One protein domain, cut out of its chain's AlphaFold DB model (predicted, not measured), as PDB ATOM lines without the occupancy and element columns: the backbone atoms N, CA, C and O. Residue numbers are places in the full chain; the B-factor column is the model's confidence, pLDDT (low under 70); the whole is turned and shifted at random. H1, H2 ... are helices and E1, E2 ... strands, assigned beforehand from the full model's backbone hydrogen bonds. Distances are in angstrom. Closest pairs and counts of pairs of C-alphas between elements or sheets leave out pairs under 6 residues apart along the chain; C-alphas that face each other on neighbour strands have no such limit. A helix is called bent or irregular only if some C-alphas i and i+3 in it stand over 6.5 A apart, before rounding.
ATOM      1  N   VAL A   3      43.490  64.301 130.089       92.00
ATOM      2  CA  VAL A   3      44.184  64.057 128.826       92.00
ATOM      3  C   VAL A   3      45.673  64.303 129.017       92.00
ATOM      4  O   VAL A   3      46.110  65.424 129.270       92.00
ATOM      5  N   VAL A   4      46.467  63.258 128.830       90.62
ATOM      6  CA  VAL A   4      47.920  63.299 128.953       90.62
ATOM      7  C   VAL A   4      48.551  63.139 127.578       90.62
ATOM      8  O   VAL A   4      48.271  62.184 126.851       90.62
ATOM      9  N   HIS A   5      49.417  64.075 127.205       90.62
ATOM     10  CA  HIS A   5      50.252  63.962 126.019       90.62
ATOM     11  C   HIS A   5      51.605  63.379 126.406       90.62
ATOM     12  O   HIS A   5      52.408  64.045 127.050       90.62
ATOM     13  N   VAL A   6      51.873  62.153 125.972       89.00
ATOM     14  CA  VAL A   6      53.205  61.560 126.061       89.00
ATOM     15  C   VAL A   6      53.958  61.926 124.787       89.00
ATOM     16  O   VAL A   6      53.591  61.486 123.690       89.00
ATOM     17  N   VAL A   7      54.993  62.755 124.918       84.69
ATOM     18  CA  VAL A   7      55.778  63.230 123.772       84.69
ATOM     19  C   VAL A   7      56.378  62.033 123.030       84.69
ATOM     20  O   VAL A   7      56.915  61.110 123.636       84.69
ATOM     21  N   GLY A   8      56.230  62.014 121.705       84.00
ATOM     22  CA  GLY A   8      56.684  60.907 120.855       84.00
ATOM     23  C   GLY A   8      55.755  59.684 120.822       84.00
ATOM     24  O   GLY A   8      55.892  58.858 119.921       84.00
ATOM     25  N   LYS A   9      54.772  59.571 121.728       85.81
ATOM     26  CA  LYS A   9      53.807  58.451 121.753       85.81
ATOM     27  C   LYS A   9      52.382  58.856 121.385       85.81
ATOM     28  O   LYS A   9      51.690  58.077 120.727       85.81
ATOM     29  N   GLY A  10      51.953  60.067 121.741       89.62
ATOM     30  CA  GLY A  10      50.624  60.605 121.439       89.62
ATOM     31  C   GLY A  10      49.809  60.943 122.688       89.62
ATOM     32  O   GLY A  10      50.345  61.050 123.790       89.62
ATOM     33  N   LYS A  11      48.503  61.167 122.507       93.25
ATOM     34  CA  LYS A  11      47.594  61.599 123.576       93.25
ATOM     35  C   LYS A  11      46.754  60.440 124.100       93.25
ATOM     36  O   LYS A  11      46.242  59.635 123.319       93.25
ATOM     37  N   TYR A  12      46.589  60.410 125.414       93.75
ATOM     38  CA  TYR A  12      45.875  59.382 126.158       93.75
ATOM     39  C   TYR A  12      44.881  60.047 127.099       93.75
ATOM     40  O   TYR A  12      45.189  61.051 127.730       93.75
ATOM     41  N   GLU A  13      43.683  59.497 127.184       94.75
ATOM     42  CA  GLU A  13      42.662  59.897 128.136       94.75
ATOM     43  C   GLU A  13      42.605  58.872 129.267       94.75
ATOM     44  O   GLU A  13      42.455  57.674 129.027       94.75
ATOM     45  N   LEU A  14      42.726  59.370 130.492       93.56
ATOM     46  CA  LEU A  14      42.677  58.612 131.734       93.56
ATOM     47  C   LEU A  14      41.438  59.035 132.528       93.56
ATOM     48  O   LEU A  14      41.016  60.199 132.506       93.56
ATOM     49  N   SER A  15      40.860  58.102 133.269       94.44
ATOM     50  CA  SER A  15      39.937  58.422 134.353       94.44
ATOM     51  C   SER A  15      40.654  59.176 135.476       94.44
ATOM     52  O   SER A  15      41.883  59.189 135.571       94.44
ATOM     53  N   ASN A  16      39.878  59.831 136.342       91.81
ATOM     54  CA  ASN A  16      40.453  60.532 137.489       91.81
ATOM     55  C   ASN A  16      41.150  59.552 138.444       91.81
ATOM     56  O   ASN A  16      42.209  59.879 138.962       91.81
ATOM     57  N   ASP A  17      40.599  58.351 138.627       93.25
ATOM     58  CA  ASP A  17      41.174  57.335 139.516       93.25
ATOM     59  C   ASP A  17      42.500  56.796 138.970       93.25
ATOM     60  O   ASP A  17      43.473  56.653 139.711       93.25
ATOM     61  N   GLU A  18      42.583  56.566 137.655       92.62
ATOM     62  CA  GLU A  18      43.838  56.187 137.000       92.62
ATOM     63  C   GLU A  18      44.890  57.284 137.145       92.62
ATOM     64  O   GLU A  18      46.027  56.984 137.501       92.62
ATOM     65  N   TRP A  19      44.512  58.548 136.938       91.06
ATOM     66  CA  TRP A  19      45.409  59.685 137.136       91.06
ATOM     67  C   TRP A  19      45.896  59.800 138.586       91.06
ATOM     68  O   TRP A  19      47.094  59.943 138.828       91.06
ATOM     69  N   LEU A  20      44.991  59.682 139.559       91.19
ATOM     70  CA  LEU A  20      45.335  59.710 140.982       91.19
ATOM     71  C   LEU A  20      46.261  58.553 141.366       91.19
ATOM     72  O   LEU A  20      47.154  58.736 142.186       91.19
ATOM     73  N   SER A  21      46.123  57.388 140.725       92.25
ATOM     74  CA  SER A  21      47.024  56.253 140.954       92.25
ATOM     75  C   SER A  21      48.470  56.500 140.498       92.25
ATOM     76  O   SER A  21      49.371  55.785 140.935       92.25
ATOM     77  N   LEU A  22      48.700  57.496 139.632       90.44
ATOM     78  CA  LEU A  22      50.033  57.884 139.162       90.44
ATOM     79  C   LEU A  22      50.707  58.920 140.071       90.44
ATOM     80  O   LEU A  22      51.931  59.022 140.029       90.44
ATOM     81  N   GLN A  23      49.948  59.648 140.900       89.06
ATOM     82  CA  GLN A  23      50.473  60.715 141.769       89.06
ATOM     83  C   GLN A  23      51.646  60.260 142.652       89.06
ATOM     84  O   GLN A  23      52.681  60.914 142.595       89.06
ATOM     85  N   PRO A  24      51.593  59.102 143.346       92.44
ATOM     86  CA  PRO A  24      52.716  58.670 144.180       92.44
ATOM     87  C   PRO A  24      54.013  58.455 143.389       92.44
ATOM     88  O   PRO A  24      55.102  58.709 143.891       92.44
ATOM     89  N   ILE A  25      53.906  57.999 142.135       90.19
ATOM     90  CA  ILE A  25      55.072  57.772 141.271       90.19
ATOM     91  C   ILE A  25      55.627  59.112 140.774       90.19
ATOM     92  O   ILE A  25      56.839  59.273 140.666       90.19
ATOM     93  N   LEU A  26      54.752  60.079 140.480       87.88
ATOM     94  CA  LEU A  26      55.158  61.437 140.116       87.88
ATOM     95  C   LEU A  26      55.871  62.138 141.281       87.88
ATOM     96  O   LEU A  26      56.903  62.763 141.053       87.88
ATOM     97  N   ASP A  27      55.385  61.961 142.510       90.19
ATOM     98  CA  ASP A  27      56.029  62.489 143.717       90.19
ATOM     99  C   ASP A  27      57.426  61.873 143.927       90.19
ATOM    100  O   ASP A  27      58.390  62.594 144.192       90.19
ATOM    101  N   GLU A  28      57.576  60.556 143.725       91.75
ATOM    102  CA  GLU A  28      58.892  59.890 143.746       91.75
ATOM    103  C   GLU A  28      59.844  60.453 142.679       91.75
ATOM    104  O   GLU A  28      61.021  60.677 142.959       91.75
ATOM    105  N   ILE A  29      59.352  60.701 141.460       88.50
ATOM    106  CA  ILE A  29      60.158  61.288 140.377       88.50
ATOM    107  C   ILE A  29      60.669  62.672 140.780       88.50
ATOM    108  O   ILE A  29      61.850  62.955 140.577       88.50
ATOM    109  N   CYS A  30      59.811  63.513 141.359       85.25
ATOM    110  CA  CYS A  30      60.207  64.830 141.857       85.25
ATOM    111  C   CYS A  30      61.292  64.714 142.935       85.25
ATOM    112  O   CYS A  30      62.316  65.382 142.818       85.25
ATOM    113  N   SER A  31      61.131  63.805 143.904       90.81
ATOM    114  CA  SER A  31      62.148  63.561 144.938       90.81
ATOM    115  C   SER A  31      63.492  63.140 144.335       90.81
ATOM    116  O   SER A  31      64.527  63.681 144.705       90.81
ATOM    117  N   PHE A  32      63.501  62.222 143.362       89.50
ATOM    118  CA  PHE A  32      64.742  61.803 142.702       89.50
ATOM    119  C   PHE A  32      65.405  62.934 141.910       89.50
ATOM    120  O   PHE A  32      66.630  63.009 141.852       89.50
ATOM    121  N   ILE A  33      64.611  63.820 141.307       83.44
ATOM    122  CA  ILE A  33      65.126  65.010 140.628       83.44
ATOM    123  C   ILE A  33      65.776  65.970 141.632       83.44
ATOM    124  O   ILE A  33      66.876  66.457 141.366       83.44
ATOM    125  N   GLU A  34      65.124  66.222 142.768       86.19
ATOM    126  CA  GLU A  34      65.642  67.081 143.840       86.19
ATOM    127  C   GLU A  34      66.947  66.531 144.436       86.19
ATOM    128  O   GLU A  34      67.892  67.288 144.656       86.19
ATOM    129  N   ASP A  35      67.038  65.209 144.595       88.69
ATOM    130  CA  ASP A  35      68.239  64.512 145.070       88.69
ATOM    131  C   ASP A  35      69.352  64.412 144.004       88.69
ATOM    132  O   ASP A  35      70.461  63.948 144.284       88.69
ATOM    133  N   GLY A  36      69.079  64.826 142.760       85.00
ATOM    134  CA  GLY A  36      69.998  64.703 141.626       85.00
ATOM    135  C   GLY A  36      70.170  63.270 141.097       85.00
ATOM    136  O   GLY A  36      71.029  63.029 140.241       85.00
ATOM    137  N   ASP A  37      69.354  62.320 141.560       88.44
ATOM    138  CA  ASP A  37      69.307  60.933 141.087       88.44
ATOM    139  C   ASP A  37      68.450  60.820 139.815       88.44
ATOM    140  O   ASP A  37      67.351  60.256 139.772       88.44
ATOM    141  N   PHE A  38      68.971  61.384 138.726       82.88
ATOM    142  CA  PHE A  38      68.257  61.397 137.452       82.88
ATOM    143  C   PHE A  38      68.026  59.993 136.888       82.88
ATOM    144  O   PHE A  38      67.021  59.785 136.215       82.88
ATOM    145  N   GLU A  39      68.911  59.023 137.147       85.44
ATOM    146  CA  GLU A  39      68.732  57.650 136.650       85.44
ATOM    147  C   GLU A  39      67.464  57.010 137.221       85.44
ATOM    148  O   GLU A  39      66.670  56.432 136.471       85.44
ATOM    149  N   ARG A  40      67.220  57.163 138.529       88.06
ATOM    150  CA  ARG A  40      65.982  56.667 139.146       88.06
ATOM    151  C   ARG A  40      64.757  57.448 138.700       88.06
ATOM    152  O   ARG A  40      63.731  56.825 138.414       88.06
ATOM    153  N   ALA A  41      64.869  58.771 138.568       87.31
ATOM    154  CA  ALA A  41      63.796  59.597 138.018       87.31
ATOM    155  C   ALA A  41      63.381  59.111 136.616       87.31
ATOM    156  O   ALA A  41      62.193  58.926 136.345       87.31
ATOM    157  N   TYR A  42      64.352  58.809 135.750       84.50
ATOM    158  CA  TYR A  42      64.112  58.267 134.411       84.50
ATOM    159  C   TYR A  42      63.452  56.896 134.432       84.50
ATOM    160  O   TYR A  42      62.494  56.657 133.691       84.50
ATOM    161  N   HIS A  43      63.947  55.996 135.280       88.06
ATOM    162  CA  HIS A  43      63.368  54.667 135.413       88.06
ATOM    163  C   HIS A  43      61.882  54.753 135.792       88.06
ATOM    164  O   HIS A  43      61.035  54.134 135.141       88.06
ATOM    165  N   ARG A  44      61.544  55.586 136.785       89.88
ATOM    166  CA  ARG A  44      60.155  55.807 137.209       89.88
ATOM    167  C   ARG A  44      59.308  56.511 136.160       89.88
ATOM    168  O   ARG A  44      58.167  56.111 135.941       89.88
ATOM    169  N   LEU A  45      59.855  57.499 135.455       88.81
ATOM    170  CA  LEU A  45      59.154  58.152 134.349       88.81
ATOM    171  C   LEU A  45      58.761  57.137 133.264       88.81
ATOM    172  O   LEU A  45      57.648  57.182 132.737       88.81
ATOM    173  N   GLY A  46      59.636  56.169 132.976       89.06
ATOM    174  CA  GLY A  46      59.334  55.066 132.068       89.06
ATOM    175  C   GLY A  46      58.186  54.173 132.544       89.06
ATOM    176  O   GLY A  46      57.373  53.733 131.727       89.06
ATOM    177  N   GLU A  47      58.073  53.932 133.852       91.38
ATOM    178  CA  GLU A  47      56.933  53.218 134.442       91.38
ATOM    179  C   GLU A  47      55.629  54.011 134.290       91.38
ATOM    180  O   GLU A  47      54.616  53.432 133.890       91.38
ATOM    181  N   VAL A  48      55.659  55.328 134.536       91.50
ATOM    182  CA  VAL A  48      54.502  56.218 134.340       91.50
ATOM    183  C   VAL A  48      54.028  56.159 132.892       91.50
ATOM    184  O   VAL A  48      52.848  55.915 132.645       91.50
ATOM    185  N   VAL A  49      54.942  56.299 131.926       90.94
ATOM    186  CA  VAL A  49      54.602  56.226 130.498       90.94
ATOM    187  C   VAL A  49      53.997  54.873 130.134       90.94
ATOM    188  O   VAL A  49      52.919  54.840 129.545       90.94
ATOM    189  N   LYS A  50      54.620  53.757 130.537       90.94
ATOM    190  CA  LYS A  50      54.066  52.416 130.279       90.94
ATOM    191  C   LYS A  50      52.676  52.243 130.879       90.94
ATOM    192  O   LYS A  50      51.816  51.613 130.269       90.94
ATOM    193  N   ARG A  51      52.442  52.786 132.075       91.56
ATOM    194  CA  ARG A  51      51.142  52.691 132.737       91.56
ATOM    195  C   ARG A  51      50.086  53.495 131.989       91.56
ATOM    196  O   ARG A  51      49.036  52.936 131.703       91.56
ATOM    197  N   ILE A  52      50.404  54.721 131.571       91.94
ATOM    198  CA  ILE A  52      49.533  55.540 130.716       91.94
ATOM    199  C   ILE A  52      49.221  54.820 129.397       91.94
ATOM    200  O   ILE A  52      48.072  54.826 128.970       91.94
ATOM    201  N   GLU A  53      50.207  54.178 128.764       91.00
ATOM    202  CA  GLU A  53      49.997  53.426 127.519       91.00
ATOM    203  C   GLU A  53      49.077  52.209 127.708       91.00
ATOM    204  O   GLU A  53      48.308  51.885 126.804       91.00
ATOM    205  N   ASN A  54      49.146  51.548 128.866       91.38
ATOM    206  CA  ASN A  54      48.371  50.342 129.157       91.38
ATOM    207  C   ASN A  54      46.945  50.633 129.641       91.38
ATOM    208  O   ASN A  54      46.041  49.853 129.348       91.38
ATOM    209  N   THR A  55      46.747  51.701 130.415       91.62
ATOM    210  CA  THR A  55      45.445  52.027 131.019       91.62
ATOM    211  C   THR A  55      44.708  53.118 130.248       91.62
ATOM    212  O   THR A  55      43.488  53.083 130.124       91.62
ATOM    213  N   GLY A  56      45.439  54.082 129.687       90.44
ATOM    214  CA  GLY A  56      44.860  55.225 128.996       90.44
ATOM    215  C   GLY A  56      44.264  54.861 127.640       90.44
ATOM    216  O   GLY A  56      44.853  54.136 126.835       90.44
ATOM    217  N   ARG A  57      43.108  55.446 127.324       92.56
ATOM    218  CA  ARG A  57      42.513  55.340 125.990       92.56
ATOM    219  C   ARG A  57      43.191  56.329 125.052       92.56
ATOM    220  O   ARG A  57      43.176  57.528 125.305       92.56
ATOM    221  N   ARG A  58      43.734  55.863 123.928       92.38
ATOM    222  CA  ARG A  58      44.317  56.758 122.918       92.38
ATOM    223  C   ARG A  58      43.249  57.710 122.356       92.38
ATOM    224  O   ARG A  58      42.129  57.283 122.067       92.38
ATOM    225  N   VAL A  59      43.588  58.990 122.203       90.88
ATOM    226  CA  VAL A  59      42.679  60.027 121.679       90.88
ATOM    227  C   VAL A  59      43.304  60.810 120.526       90.88
ATOM    228  O   VAL A  59      44.521  60.807 120.331       90.88
ATOM    229  N   GLU A  60      42.452  61.470 119.741       85.19
ATOM    230  CA  GLU A  60      42.868  62.260 118.584       85.19
ATOM    231  C   GLU A  60      43.773  63.441 118.962       85.19
ATOM    232  O   GLU A  60      43.638  64.067 120.017       85.19
ATOM    233  N   VAL A  61      44.685  63.783 118.049       68.62
ATOM    234  CA  VAL A  61      45.762  64.761 118.275       68.62
ATOM    235  C   VAL A  61      45.231  66.183 118.494       68.62
ATOM    236  O   VAL A  61      45.898  66.985 119.144       68.62
ATOM    237  N   PHE A  62      44.023  66.505 118.023       74.75
ATOM    238  CA  PHE A  62      43.434  67.841 118.161       74.75
ATOM    239  C   PHE A  62      42.852  68.125 119.548       74.75
ATOM    240  O   PHE A  62      42.634  69.287 119.887       74.75
ATOM    241  N   ARG A  63      42.638  67.101 120.385       74.94
ATOM    242  CA  ARG A  63      42.158  67.323 121.751       74.94
ATOM    243  C   ARG A  63      43.268  67.976 122.585       74.94
ATOM    244  O   ARG A  63      44.378  67.437 122.596       74.94
ATOM    245  N   PRO A  64      43.037  69.115 123.258       82.25
ATOM    246  CA  PRO A  64      44.049  69.717 124.124       82.25
ATOM    247  C   PRO A  64      44.447  68.737 125.234       82.25
ATOM    248  O   PRO A  64      43.633  67.921 125.665       82.25
ATOM    249  N   ALA A  65      45.720  68.777 125.628       83.94
ATOM    250  CA  ALA A  65      46.229  67.965 126.724       83.94
ATOM    251  C   ALA A  65      46.251  68.803 128.000       83.94
ATOM    252  O   ALA A  65      46.683  69.954 127.961       83.94
ATOM    253  N   ASP A  66      45.808  68.208 129.102       86.94
ATOM    254  CA  ASP A  66      45.865  68.805 130.435       86.94
ATOM    255  C   ASP A  66      47.295  68.735 130.990       86.94
ATOM    256  O   ASP A  66      47.746  69.643 131.682       86.94
ATOM    257  N   PHE A  67      48.033  67.677 130.632       84.19
ATOM    258  CA  PHE A  67      49.415  67.452 131.055       84.19
ATOM    259  C   PHE A  67      50.288  66.953 129.903       84.19
ATOM    260  O   PHE A  67      49.825  66.243 129.006       84.19
ATOM    261  N   VAL A  68      51.578  67.294 129.950       84.38
ATOM    262  CA  VAL A  68      52.590  66.821 129.000       84.38
ATOM    263  C   VAL A  68      53.648  66.028 129.755       84.38
ATOM    264  O   VAL A  68      54.266  66.542 130.682       84.38
ATOM    265  N   VAL A  69      53.860  64.784 129.339       82.44
ATOM    266  CA  VAL A  69      54.898  63.897 129.867       82.44
ATOM    267  C   VAL A  69      56.058  63.873 128.869       82.44
ATOM    268  O   VAL A  69      55.824  63.579 127.689       82.44
ATOM    269  N   PRO A  70      57.288  64.203 129.300       75.81
ATOM    270  CA  PRO A  70      58.443  64.243 128.413       75.81
ATOM    271  C   PRO A  70      58.806  62.846 127.871       75.81
ATOM    272  O   PRO A  70      58.387  61.832 128.437       75.81
ATOM    273  N   PRO A  71      59.587  62.773 126.778       72.44
ATOM    274  CA  PRO A  71      60.095  61.506 126.264       72.44
ATOM    275  C   PRO A  71      60.973  60.803 127.310       72.44
ATOM    276  O   PRO A  71      61.809  61.437 127.957       72.44
ATOM    277  N   VAL A  72      60.805  59.487 127.446       67.94
ATOM    278  CA  VAL A  72      61.587  58.638 128.374       67.94
ATOM    279  C   VAL A  72      63.024  58.432 127.869       67.94
ATOM    280  O   VAL A  72      63.922  58.080 128.620       67.94
ATOM    281  N   ASP A  73      63.236  58.672 126.581       66.81
ATOM    282  CA  ASP A  73      64.470  58.518 125.818       66.81
ATOM    283  C   ASP A  73      65.259  59.830 125.662       66.81
ATOM    284  O   ASP A  73      66.171  59.925 124.838       66.81
ATOM    285  N   LEU A  74      64.944  60.854 126.463       65.44
ATOM    286  CA  LEU A  74      65.755  62.065 126.492       65.44
ATOM    287  C   LEU A  74      67.163  61.772 127.040       65.44
ATOM    288  O   LEU A  74      67.314  61.087 128.050       65.44
ATOM    289  N   PRO A  75      68.221  62.331 126.429       68.31
ATOM    290  CA  PRO A  75      69.536  62.350 127.051       68.31
ATOM    291  C   PRO A  75      69.467  63.067 128.407       68.31
ATOM    292  O   PRO A  75      68.816  64.106 128.534       68.31
ATOM    293  N   SER A  76      70.192  62.575 129.413       64.69
ATOM    294  CA  SER A  76      70.283  63.190 130.750       64.69
ATOM    295  C   SER A  76      70.662  64.678 130.723       64.69
ATOM    296  O   SER A  76      70.188  65.445 131.559       64.69
ATOM    297  N   SER A  77      71.429  65.114 129.721       66.31
ATOM    298  CA  SER A  77      71.748  66.526 129.473       66.31
ATOM    299  C   SER A  77      70.536  67.387 129.100       66.31
ATOM    300  O   SER A  77      70.462  68.543 129.501       66.31
ATOM    301  N   VAL A  78      69.563  66.847 128.361       66.56
ATOM    302  CA  VAL A  78      68.348  67.583 127.971       66.56
ATOM    303  C   VAL A  78      67.396  67.720 129.155       66.56
ATOM    304  O   VAL A  78      66.768  68.766 129.312       66.56
ATOM    305  N   LEU A  79      67.325  66.706 130.022       62.88
ATOM    306  CA  LEU A  79      66.492  66.768 131.224       62.88
ATOM    307  C   LEU A  79      66.956  67.854 132.177       62.88
ATOM    308  O   LEU A  79      66.133  68.661 132.589       62.88
ATOM    309  N   ARG A  80      68.266  67.905 132.468       63.97
ATOM    310  CA  ARG A  80      68.871  68.933 133.333       63.97
ATOM    311  C   ARG A  80      68.488  70.338 132.883       63.97
ATOM    312  O   ARG A  80      68.141  71.178 133.702       63.97
ATOM    313  N   ARG A  81      68.439  70.546 131.569       67.06
ATOM    314  CA  ARG A  81      68.054  71.813 130.951       67.06
ATOM    315  C   ARG A  81      66.553  72.109 131.038       67.06
ATOM    316  O   ARG A  81      66.173  73.261 131.205       67.06
ATOM    317  N   LEU A  82      65.700  71.086 130.945       61.88
ATOM    318  CA  LEU A  82      64.240  71.211 131.078       61.88
ATOM    319  C   LEU A  82      63.790  71.519 132.511       61.88
ATOM    320  O   LEU A  82      62.801  72.220 132.693       61.88
ATOM    321  N   ILE A  83      64.514  71.008 133.507       61.75
ATOM    322  CA  ILE A  83      64.225  71.213 134.936       61.75
ATOM    323  C   ILE A  83      65.024  72.372 135.556       61.75
ATOM    324  O   ILE A  83      64.917  72.608 136.752       61.75
ATOM    325  N   GLY A  84      65.797  73.113 134.753       57.69
ATOM    326  CA  GLY A  84      66.496  74.328 135.191       57.69
ATOM    327  C   GLY A  84      67.716  74.092 136.088       57.69
ATOM    328  O   GLY A  84      68.011  74.933 136.930       57.69
TER     329      GLY A  84
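AT A GLANCE: This is residues 3 to 84 of the 86 residues of an uncharacterized protein of Candidatus Methanomethylia archaeon (UniProt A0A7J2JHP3). A hairpin of two long helices, H1 and H2, stands over a small sheet of four short strands: H2 packs on one face of the sheet with its residues 45 to 55, and H1 packs on H2 farther from the sheet. The sheet's other face is bare of helices, and a short helix, H3, lies beyond the sheet near the first residue of H2. The printed part has 82 residues, with three named helices and four named strands in the order E1 E2 H1 H2 E3 E4 H3; the sheet is mixed, in the order E3 E2 E1 E4, and the class is mixed, helices and strands. The whole is compact, with a radius of gyration of the C-alphas of 12.7 A and spans of 34 by 23 by 18 A.

HOW THE PARTS SIT: E1, residues 3 to 6, and E2, residues 10 to 14, form an antiparallel hairpin, with N 4 and O 12 2.8 A apart, within hydrogen-bond range. H1, residues 16 to 34, has a kink of 31 degrees near residue 25 and is only just irregular, with C-alphas 21 and 24 7.0 A apart. H2, residues 38 to 55, touches H1 in a helical hairpin, at a shallow tilt of 11 degrees, opposite ways; the closest C-alphas, of Ile 29 and Ala 41, are 4.7 A apart. E3, residues 57 to 59, is the antiparallel neighbour of E2, with N 13 and O 57 at 2.8 A. E4, residues 67 to 69, is parallel to E1, with N 69 and O 5 at 2.8 A. H2 is on this sheet at a height over the sheet of 10.5 A, in two layers, a helix on one face of a sheet; its closest C-alphas to E2 are those of Ile 52 and Tyr 12, 7.0 A. On the local plane H2 runs slantwise to the strands, at 53 degrees to E1. H1 is only just not on the sheet, with 4 pairs of C-alphas within 10 A. H3, residues 76 to 82, is close to H2 but not clearly touching and about perpendicular to it at 77 degrees; the C-alphas of Phe 38 and Ser 76 are closest, 7.2 A. H3 and H1 are apart. Every O i to N i+4 pair is within hydrogen-bond range in H2, against 12 of 15 in H1 and 2 of 3 in H3.

IN THESE COORDINATES: E1 begins at C-alpha 3 (44.184, 64.057, 128.826) and is 9.8 A long; E2 measures 13.2 A. H1 measures 26.8 A and H2 25.5 A, from C-alpha 38 (68.257, 61.397, 137.452). E3 measures 6.4 A, E4 6.6 A and H3 10.0 A, ending at C-alpha 82 (64.240, 71.211, 131.078).

THE WHOLE: The C-alphas farthest apart, of Asp 35 and Phe 62, are 36.7 A apart. The printed part has no cut and no long link. The mean pLDDT of the printed part is 84.3, with residue 61 and residues 72 to 84 under 70.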